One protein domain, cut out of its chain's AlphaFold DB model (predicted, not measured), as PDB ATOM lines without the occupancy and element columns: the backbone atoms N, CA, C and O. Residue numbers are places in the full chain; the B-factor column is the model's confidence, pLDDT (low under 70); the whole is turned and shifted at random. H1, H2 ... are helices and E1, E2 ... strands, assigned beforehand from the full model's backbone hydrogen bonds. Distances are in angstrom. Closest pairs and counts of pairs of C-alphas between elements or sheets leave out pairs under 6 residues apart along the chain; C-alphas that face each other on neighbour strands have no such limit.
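This is residues 467 to 527 of the 527 residues of an uncharacterized protein of Oncorhynchus mykiss (UniProt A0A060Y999). A two-stranded antiparallel ribbon, E1 and E2, has helix H1 near one end; H2 follows from the other, its residues 519 to 526 sticking out. The printed part has 61 residues, with two named helices and two named strands in the order E1, H1, E2, H2; its class is mixed, helices and strands. The whole is loose, with a radius of gyration of the C-alphas of 14.2 A and spans of 40 by 26 by 18 A.

Past residues 467 to 479, find E1, residues 480 to 484, antiparallel to E2, residues 510 to 514; N 482 and O 512, 2.8 A apart, are within hydrogen-bond range. H1, residues 489 to 501, comes closest to E1 at the C-alphas of Tyr 491 and Leu 484, 6.1 A. H2, residues 516 to 526, is apart from E1 and H1. O i to N i+4 pairs are within range throughout H2 and in 8 of 9 in H1.

Find C-alpha 480 at (23.672, 19.754, -35.221), where E1 begins. H1 spans 19.0 A; H2 spans 15.2 A to C-alpha 526 at (41.504, 23.767, -22.159).

The printed part has no cut and no long link. Find pLDDT under 70 at residues 469 to 479, 516 to 518 and 520 to 527.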
ATOM      1  N   HIS A 467      31.781  32.053 -35.198       70.56
ATOM      2  CA  HIS A 467      31.478  31.407 -36.471       70.56
ATOM      3  C   HIS A 467      30.430  30.282 -36.351       70.56
ATOM      4  O   HIS A 467      30.126  29.606 -37.341       70.56
ATOM      5  N   TRP A 468      29.892  30.030 -35.151       75.69
ATOM      6  CA  TRP A 468      28.788  29.099 -34.959       75.69
ATOM      7  C   TRP A 468      27.449  29.738 -35.326       75.69
ATOM      8  O   TRP A 468      27.142  30.843 -34.893       75.69
ATOM      9  N   ASP A 469      26.636  29.005 -36.089       66.62
ATOM     10  CA  ASP A 469      25.233  29.342 -36.331       66.62
ATOM     11  C   ASP A 469      24.459  29.460 -35.000       66.62
ATOM     12  O   ASP A 469      24.307  28.486 -34.259       66.62
ATOM     13  N   LYS A 470      24.024  30.685 -34.679       60.94
ATOM     14  CA  LYS A 470      23.368  31.041 -33.409       60.94
ATOM     15  C   LYS A 470      21.859  30.774 -33.423       60.94
ATOM     16  O   LYS A 470      21.254  30.745 -32.356       60.94
ATOM     17  N   GLY A 471      21.259  30.548 -34.596       56.41
ATOM     18  CA  GLY A 471      19.813  30.337 -34.757       56.41
ATOM     19  C   GLY A 471      19.305  28.967 -34.292       56.41
ATOM     20  O   GLY A 471      18.136  28.656 -34.472       56.41
ATOM     21  N   VAL A 472      20.174  28.128 -33.720       51.06
ATOM     22  CA  VAL A 472      19.918  26.699 -33.446       51.06
ATOM     23  C   VAL A 472      19.957  26.379 -31.945       51.06
ATOM     24  O   VAL A 472      19.972  25.226 -31.533       51.06
ATOM     25  N   LEU A 473      19.996  27.397 -31.088       52.03
ATOM     26  CA  LEU A 473      20.084  27.218 -29.634       52.03
ATOM     27  C   LEU A 473      18.716  26.970 -28.966       52.03
ATOM     28  O   LEU A 473      18.653  26.860 -27.745       52.03
ATOM     29  N   SER A 474      17.637  26.889 -29.752       47.88
ATOM     30  CA  SER A 474      16.255  26.859 -29.254       47.88
ATOM     31  C   SER A 474      15.641  25.459 -29.156       47.88
ATOM     32  O   SER A 474      14.740  25.279 -28.341       47.88
ATOM     33  N   ASP A 475      16.147  24.461 -29.892       43.31
ATOM     34  CA  ASP A 475      15.625  23.091 -29.819       43.31
ATOM     35  C   ASP A 475      16.509  22.193 -28.950       43.31
ATOM     36  O   ASP A 475      17.600  21.744 -29.291       43.31
ATOM     37  N   ALA A 476      15.958  21.978 -27.767       50.50
ATOM     38  CA  ALA A 476      16.372  21.270 -26.571       50.50
ATOM     39  C   ALA A 476      16.962  19.843 -26.682       50.50
ATOM     40  O   ALA A 476      17.164  19.216 -25.638       50.50
ATOM     41  N   THR A 477      17.285  19.318 -27.862       51.66
ATOM     42  CA  THR A 477      17.934  18.005 -28.011       51.66
ATOM     43  C   THR A 477      18.693  17.910 -29.331       51.66
ATOM     44  O   THR A 477      18.130  18.166 -30.386       51.66
ATOM     45  N   ASP A 478      19.933  17.431 -29.231       56.75
ATOM     46  CA  ASP A 478      20.821  16.957 -30.298       56.75
ATOM     47  C   ASP A 478      21.857  17.936 -30.868       56.75
ATOM     48  O   ASP A 478      21.655  19.127 -31.081       56.75
ATOM     49  N   TYR A 479      23.050  17.378 -31.086       66.94
ATOM     50  CA  TYR A 479      24.128  18.020 -31.822       66.94
ATOM     51  C   TYR A 479      23.659  18.292 -33.256       66.94
ATOM     52  O   TYR A 479      23.067  17.420 -33.891       66.94
ATOM     53  N   LYS A 480      23.973  19.463 -33.813       72.38
ATOM     54  CA  LYS A 480      23.672  19.754 -35.221       72.38
ATOM     55  C   LYS A 480      24.900  19.525 -36.085       72.38
ATOM     56  O   LYS A 480      25.999  19.966 -35.758       72.38
ATOM     57  N   LEU A 481      24.702  18.857 -37.217       78.19
ATOM     58  CA  LEU A 481      25.680  18.804 -38.297       78.19
ATOM     59  C   LEU A 481      25.436  19.985 -39.234       78.19
ATOM     60  O   LEU A 481      24.477  19.979 -40.001       78.19
ATOM     61  N   VAL A 482      26.302  20.988 -39.170       82.00
ATOM     62  CA  VAL A 482      26.257  22.164 -40.042       82.00
ATOM     63  C   VAL A 482      27.191  21.936 -41.229       82.00
ATOM     64  O   VAL A 482      28.397  21.805 -41.020       82.00
ATOM     65  N   PRO A 483      26.684  21.861 -42.470       84.69
ATOM     66  CA  PRO A 483      27.533  21.814 -43.655       84.69
ATOM     67  C   PRO A 483      28.416  23.061 -43.740       84.69
ATOM     68  O   PRO A 483      27.929  24.182 -43.609       84.69
ATOM     69  N   LEU A 484      29.712  22.861 -43.957       85.69
ATOM     70  CA  LEU A 484      30.657  23.934 -44.232       85.69
ATOM     71  C   LEU A 484      30.726  24.157 -45.743       85.69
ATOM     72  O   LEU A 484      30.873  23.206 -46.512       85.69
ATOM     73  N   SER A 485      30.629  25.417 -46.160       82.19
ATOM     74  CA  SER A 485      30.850  25.817 -47.551       82.19
ATOM     75  C   SER A 485      32.343  25.791 -47.882       82.19
ATOM     76  O   SER A 485      33.164  26.173 -47.047       82.19
ATOM     77  N   SER A 486      32.691  25.412 -49.115       79.50
ATOM     78  CA  SER A 486      34.076  25.386 -49.615       79.50
ATOM     79  C   SER A 486      34.757  26.758 -49.658       79.50
ATOM     80  O   SER A 486      35.978  26.847 -49.767       79.50
ATOM     81  N   GLN A 487      33.971  27.829 -49.535       76.31
ATOM     82  CA  GLN A 487      34.444  29.214 -49.509       76.31
ATOM     83  C   GLN A 487      34.915  29.672 -48.117       76.31
ATOM     84  O   GLN A 487      35.482  30.750 -47.989       76.31
ATOM     85  N   ILE A 488      34.669  28.886 -47.062       82.19
ATOM     86  CA  ILE A 488      35.027  29.247 -45.682       82.19
ATOM     87  C   ILE A 488      36.446  28.750 -45.372       82.19
ATOM     88  O   ILE A 488      36.779  27.600 -45.659       82.19
ATOM     89  N   GLU A 489      37.266  29.577 -44.715       81.81
ATOM     90  CA  GLU A 489      38.649  29.233 -44.332       81.81
ATOM     91  C   GLU A 489      38.749  27.923 -43.529       81.81
ATOM     92  O   GLU A 489      39.666  27.126 -43.731       81.81
ATOM     93  N   GLU A 490      37.777  27.662 -42.647       83.12
ATOM     94  CA  GLU A 490      37.667  26.411 -41.885       83.12
ATOM     95  C   GLU A 490      37.611  25.187 -42.815       83.12
ATOM     96  O   GLU A 490      38.315  24.201 -42.581       83.12
ATOM     97  N   TYR A 491      36.834  25.261 -43.900       88.31
ATOM     98  CA  TYR A 491      36.745  24.191 -44.891       88.31
ATOM     99  C   TYR A 491      38.083  23.995 -45.600       88.31
ATOM    100  O   TYR A 491      38.575  22.873 -45.664       88.31
ATOM    101  N   GLN A 492      38.698  25.075 -46.089       86.31
ATOM    102  CA  GLN A 492      39.965  25.014 -46.830       86.31
ATOM    103  C   GLN A 492      41.103  24.455 -45.966       86.31
ATOM    104  O   GLN A 492      41.916  23.649 -46.425       86.31
ATOM    105  N   LYS A 493      41.137  24.826 -44.681       87.25
ATOM    106  CA  LYS A 493      42.094  24.291 -43.709       87.25
ATOM    107  C   LYS A 493      41.893  22.791 -43.491       87.25
ATOM    108  O   LYS A 493      42.869  22.040 -43.525       87.25
ATOM    109  N   LEU A 494      40.651  22.351 -43.277       88.38
ATOM    110  CA  LEU A 494      40.326  20.934 -43.090       88.38
ATOM    111  C   LEU A 494      40.581  20.118 -44.360       88.38
ATOM    112  O   LEU A 494      41.127  19.021 -44.277       88.38
ATOM    113  N   GLU A 495      40.266  20.667 -45.530       88.50
ATOM    114  CA  GLU A 495      40.571  20.065 -46.825       88.50
ATOM    115  C   GLU A 495      42.080  19.890 -47.016       88.50
ATOM    116  O   GLU A 495      42.518  18.808 -47.405       88.50
ATOM    117  N   LYS A 496      42.889  20.907 -46.699       88.12
ATOM    118  CA  LYS A 496      44.354  20.816 -46.776       88.12
ATOM    119  C   LYS A 496      44.893  19.728 -45.845       88.12
ATOM    120  O   LYS A 496      45.682  18.892 -46.275       88.12
ATOM    121  N   LEU A 497      44.441  19.697 -44.587       88.81
ATOM    122  CA  LEU A 497      44.834  18.665 -43.617       88.81
ATOM    123  C   LEU A 497      44.422  17.259 -44.070       88.81
ATOM    124  O   LEU A 497      45.193  16.311 -43.922       88.81
ATOM    125  N   PHE A 498      43.235  17.126 -44.660       89.31
ATOM    126  CA  PHE A 498      42.758  15.864 -45.210       89.31
ATOM    127  C   PHE A 498      43.601  15.428 -46.415       89.31
ATOM    128  O   PHE A 498      44.105  14.308 -46.437       89.31
ATOM    129  N   LYS A 499      43.851  16.320 -47.381       88.00
ATOM    130  CA  LYS A 499      44.664  16.034 -48.577       88.00
ATOM    131  C   LYS A 499      46.123  15.702 -48.254       88.00
ATOM    132  O   LYS A 499      46.726  14.928 -48.990       88.00
ATOM    133  N   ASN A 500      46.666  16.193 -47.137       86.00
ATOM    134  CA  ASN A 500      48.004  15.806 -46.670       86.00
ATOM    135  C   ASN A 500      48.125  14.303 -46.367       86.00
ATOM    136  O   ASN A 500      49.214  13.746 -46.466       86.00
ATOM    137  N   THR A 501      47.029  13.649 -45.974       84.12
ATOM    138  CA  THR A 501      47.013  12.214 -45.641       84.12
ATOM    139  C   THR A 501      46.285  11.370 -46.689       84.12
ATOM    140  O   THR A 501      46.619  10.203 -46.866       84.12
ATOM    141  N   MET A 502      45.343  11.965 -47.427       82.75
ATOM    142  CA  MET A 502      44.458  11.302 -48.390       82.75
ATOM    143  C   MET A 502      44.449  12.038 -49.745       82.75
ATOM    144  O   MET A 502      43.410  12.503 -50.213       82.75
ATOM    145  N   ALA A 503      45.617  12.152 -50.387       79.75
ATOM    146  CA  ALA A 503      45.831  12.991 -51.576       79.75
ATOM    147  C   ALA A 503      44.978  12.623 -52.810       79.75
ATOM    148  O   ALA A 503      44.653  13.495 -53.611       79.75
ATOM    149  N   SER A 504      44.606  11.349 -52.969       85.38
ATOM    150  CA  SER A 504      43.828  10.848 -54.114       85.38
ATOM    151  C   SER A 504      42.310  10.829 -53.888       85.38
ATOM    152  O   SER A 504      41.567  10.426 -54.778       85.38
ATOM    153  N   SER A 505      41.830  11.225 -52.703       86.69
ATOM    154  CA  SER A 505      40.408  11.158 -52.345       86.69
ATOM    155  C   SER A 505      39.695  12.491 -52.569       86.69
ATOM    156  O   SER A 505      40.174  13.546 -52.155       86.69
ATOM    157  N   THR A 506      38.513  12.444 -53.182       85.69
ATOM    158  CA  THR A 506      37.664  13.623 -53.405       85.69
ATOM    159  C   THR A 506      36.770  13.877 -52.188       85.69
ATOM    160  O   THR A 506      36.053  12.987 -51.734       85.69
ATOM    161  N   ILE A 507      36.793  15.097 -51.648       86.69
ATOM    162  CA  ILE A 507      35.926  15.494 -50.529       86.69
ATOM    163  C   ILE A 507      34.554  15.894 -51.081       86.69
ATOM    164  O   ILE A 507      34.448  16.869 -51.818       86.69
ATOM    165  N   HIS A 508      33.500  15.163 -50.706       85.81
ATOM    166  CA  HIS A 508      32.126  15.468 -51.133       85.81
ATOM    167  C   HIS A 508      31.437  16.533 -50.270       85.81
ATOM    168  O   HIS A 508      30.663  17.338 -50.779       85.81
ATOM    169  N   SER A 509      31.669  16.527 -48.955       87.88
ATOM    170  CA  SER A 509      31.166  17.557 -48.038       87.88
ATOM    171  C   SER A 509      31.920  17.504 -46.713       87.88
ATOM    172  O   SER A 509      32.334  16.427 -46.283       87.88
ATOM    173  N   ILE A 510      32.041  18.646 -46.039       88.06
ATOM    174  CA  ILE A 510      32.528  18.728 -44.660       88.06
ATOM    175  C   ILE A 510      31.378  19.256 -43.807       88.06
ATOM    176  O   ILE A 510      30.744  20.247 -44.162       88.06
ATOM    177  N   LYS A 511      31.077  18.583 -42.694       87.75
ATOM    178  CA  LYS A 511      30.025  18.997 -41.758       87.75
ATOM    179  C   LYS A 511      30.624  19.192 -40.371       87.75
ATOM    180  O   LYS A 511      31.241  18.277 -39.833       87.75
ATOM    181  N   ARG A 512      30.414  20.369 -39.791       85.69
ATOM    182  CA  ARG A 512      30.818  20.711 -38.429       85.69
ATOM    183  C   ARG A 512      29.770  20.231 -37.437       85.69
ATOM    184  O   ARG A 512      28.588  20.529 -37.593       85.69
ATOM    185  N   ILE A 513      30.206  19.526 -36.398       84.50
ATOM    186  CA  ILE A 513      29.347  19.157 -35.272       84.50
ATOM    187  C   ILE A 513      29.296  20.337 -34.306       84.50
ATOM    188  O   ILE A 513      30.300  20.686 -33.691       84.50
ATOM    189  N   GLN A 514      28.121  20.930 -34.145       82.31
ATOM    190  CA  GLN A 514      27.857  21.915 -33.105       82.31
ATOM    191  C   GLN A 514      27.152  21.223 -31.946       82.31
ATOM    192  O   GLN A 514      25.990  20.832 -32.049       82.31
ATOM    193  N   ASN A 515      27.885  21.029 -30.851       76.50
ATOM    194  CA  ASN A 515      27.376  20.428 -29.625       76.50
ATOM    195  C   ASN A 515      27.731  21.334 -28.435       76.50
ATOM    196  O   ASN A 515      28.862  21.276 -27.946       76.50
ATOM    197  N   PRO A 516      26.785  22.159 -27.957       67.88
ATOM    198  CA  PRO A 516      27.023  23.067 -26.837       67.88
ATOM    199  C   PRO A 516      27.439  22.350 -25.542       67.88
ATOM    200  O   PRO A 516      28.248  22.877 -24.780       67.88
ATOM    201  N   SER A 517      26.935  21.136 -25.294       62.31
ATOM    202  CA  SER A 517      27.262  20.355 -24.094       62.31
ATOM    203  C   SER A 517      28.712  19.872 -24.097       62.31
ATOM    204  O   SER A 517      29.406  20.024 -23.097       62.31
ATOM    205  N   LEU A 518      29.189  19.332 -25.222       68.00
ATOM    206  CA  LEU A 518      30.593  18.934 -25.369       68.00
ATOM    207  C   LEU A 518      31.523  20.147 -25.425       68.00
ATOM    208  O   LEU A 518      32.621  20.080 -24.882       68.00
ATOM    209  N   TRP A 519      31.082  21.254 -26.030       70.06
ATOM    210  CA  TRP A 519      31.851  22.498 -26.056       70.06
ATOM    211  C   TRP A 519      32.127  23.024 -24.645       70.06
ATOM    212  O   TRP A 519      33.264  23.363 -24.334       70.06
ATOM    213  N   ARG A 520      31.129  22.997 -23.752       60.75
ATOM    214  CA  ARG A 520      31.309  23.408 -22.351       60.75
ATOM    215  C   ARG A 520      32.264  22.483 -21.582       60.75
ATOM    216  O   ARG A 520      33.054  22.967 -20.784       60.75
ATOM    217  N   VAL A 521      32.241  21.174 -21.854       60.62
ATOM    218  CA  VAL A 521      33.218  20.226 -21.278       60.62
ATOM    219  C   VAL A 521      34.624  20.508 -21.802       60.62
ATOM    220  O   VAL A 521      35.564  20.532 -21.023       60.62
ATOM    221  N   PHE A 522      34.779  20.755 -23.104       63.62
ATOM    222  CA  PHE A 522      36.071  21.107 -23.693       63.62
ATOM    223  C   PHE A 522      36.638  22.401 -23.091       63.62
ATOM    224  O   PHE A 522      37.819  22.448 -22.767       63.62
ATOM    225  N   GLN A 523      35.792  23.411 -22.865       59.50
ATOM    226  CA  GLN A 523      36.201  24.656 -22.212       59.50
ATOM    227  C   GLN A 523      36.726  24.445 -20.785       59.50
ATOM    228  O   GLN A 523      37.642  25.153 -20.406       59.50
ATOM    229  N   TRP A 524      36.218  23.468 -20.025       50.59
ATOM    230  CA  TRP A 524      36.748  23.146 -18.689       50.59
ATOM    231  C   TRP A 524      38.130  22.486 -18.682       50.59
ATOM    232  O   TRP A 524      38.779  22.474 -17.644       50.59
ATOM    233  N   TYR A 525      38.551  21.869 -19.787       43.28
ATOM    234  CA  TYR A 525      39.837  21.166 -19.862       43.28
ATOM    235  C   TYR A 525      40.946  21.995 -20.519       43.28
ATOM    236  O   TYR A 525      42.111  21.622 -20.423       43.28
ATOM    237  N   VAL A 526      40.588  23.047 -21.257       43.31
ATOM    238  CA  VAL A 526      41.504  23.767 -22.159       43.31
ATOM    239  C   VAL A 526      41.661  25.247 -21.788       43.31
ATOM    240  O   VAL A 526      42.604  25.884 -22.254       43.31
ATOM    241  N   LEU A 527      40.784  25.783 -20.937       41.72
ATOM    242  CA  LEU A 527      40.955  27.058 -20.232       41.72
ATOM    243  C   LEU A 527      41.105  26.760 -18.743       41.72
ATOM    244  O   LEU A 527      41.903  27.474 -18.103       41.72
TER     245      LEU A 527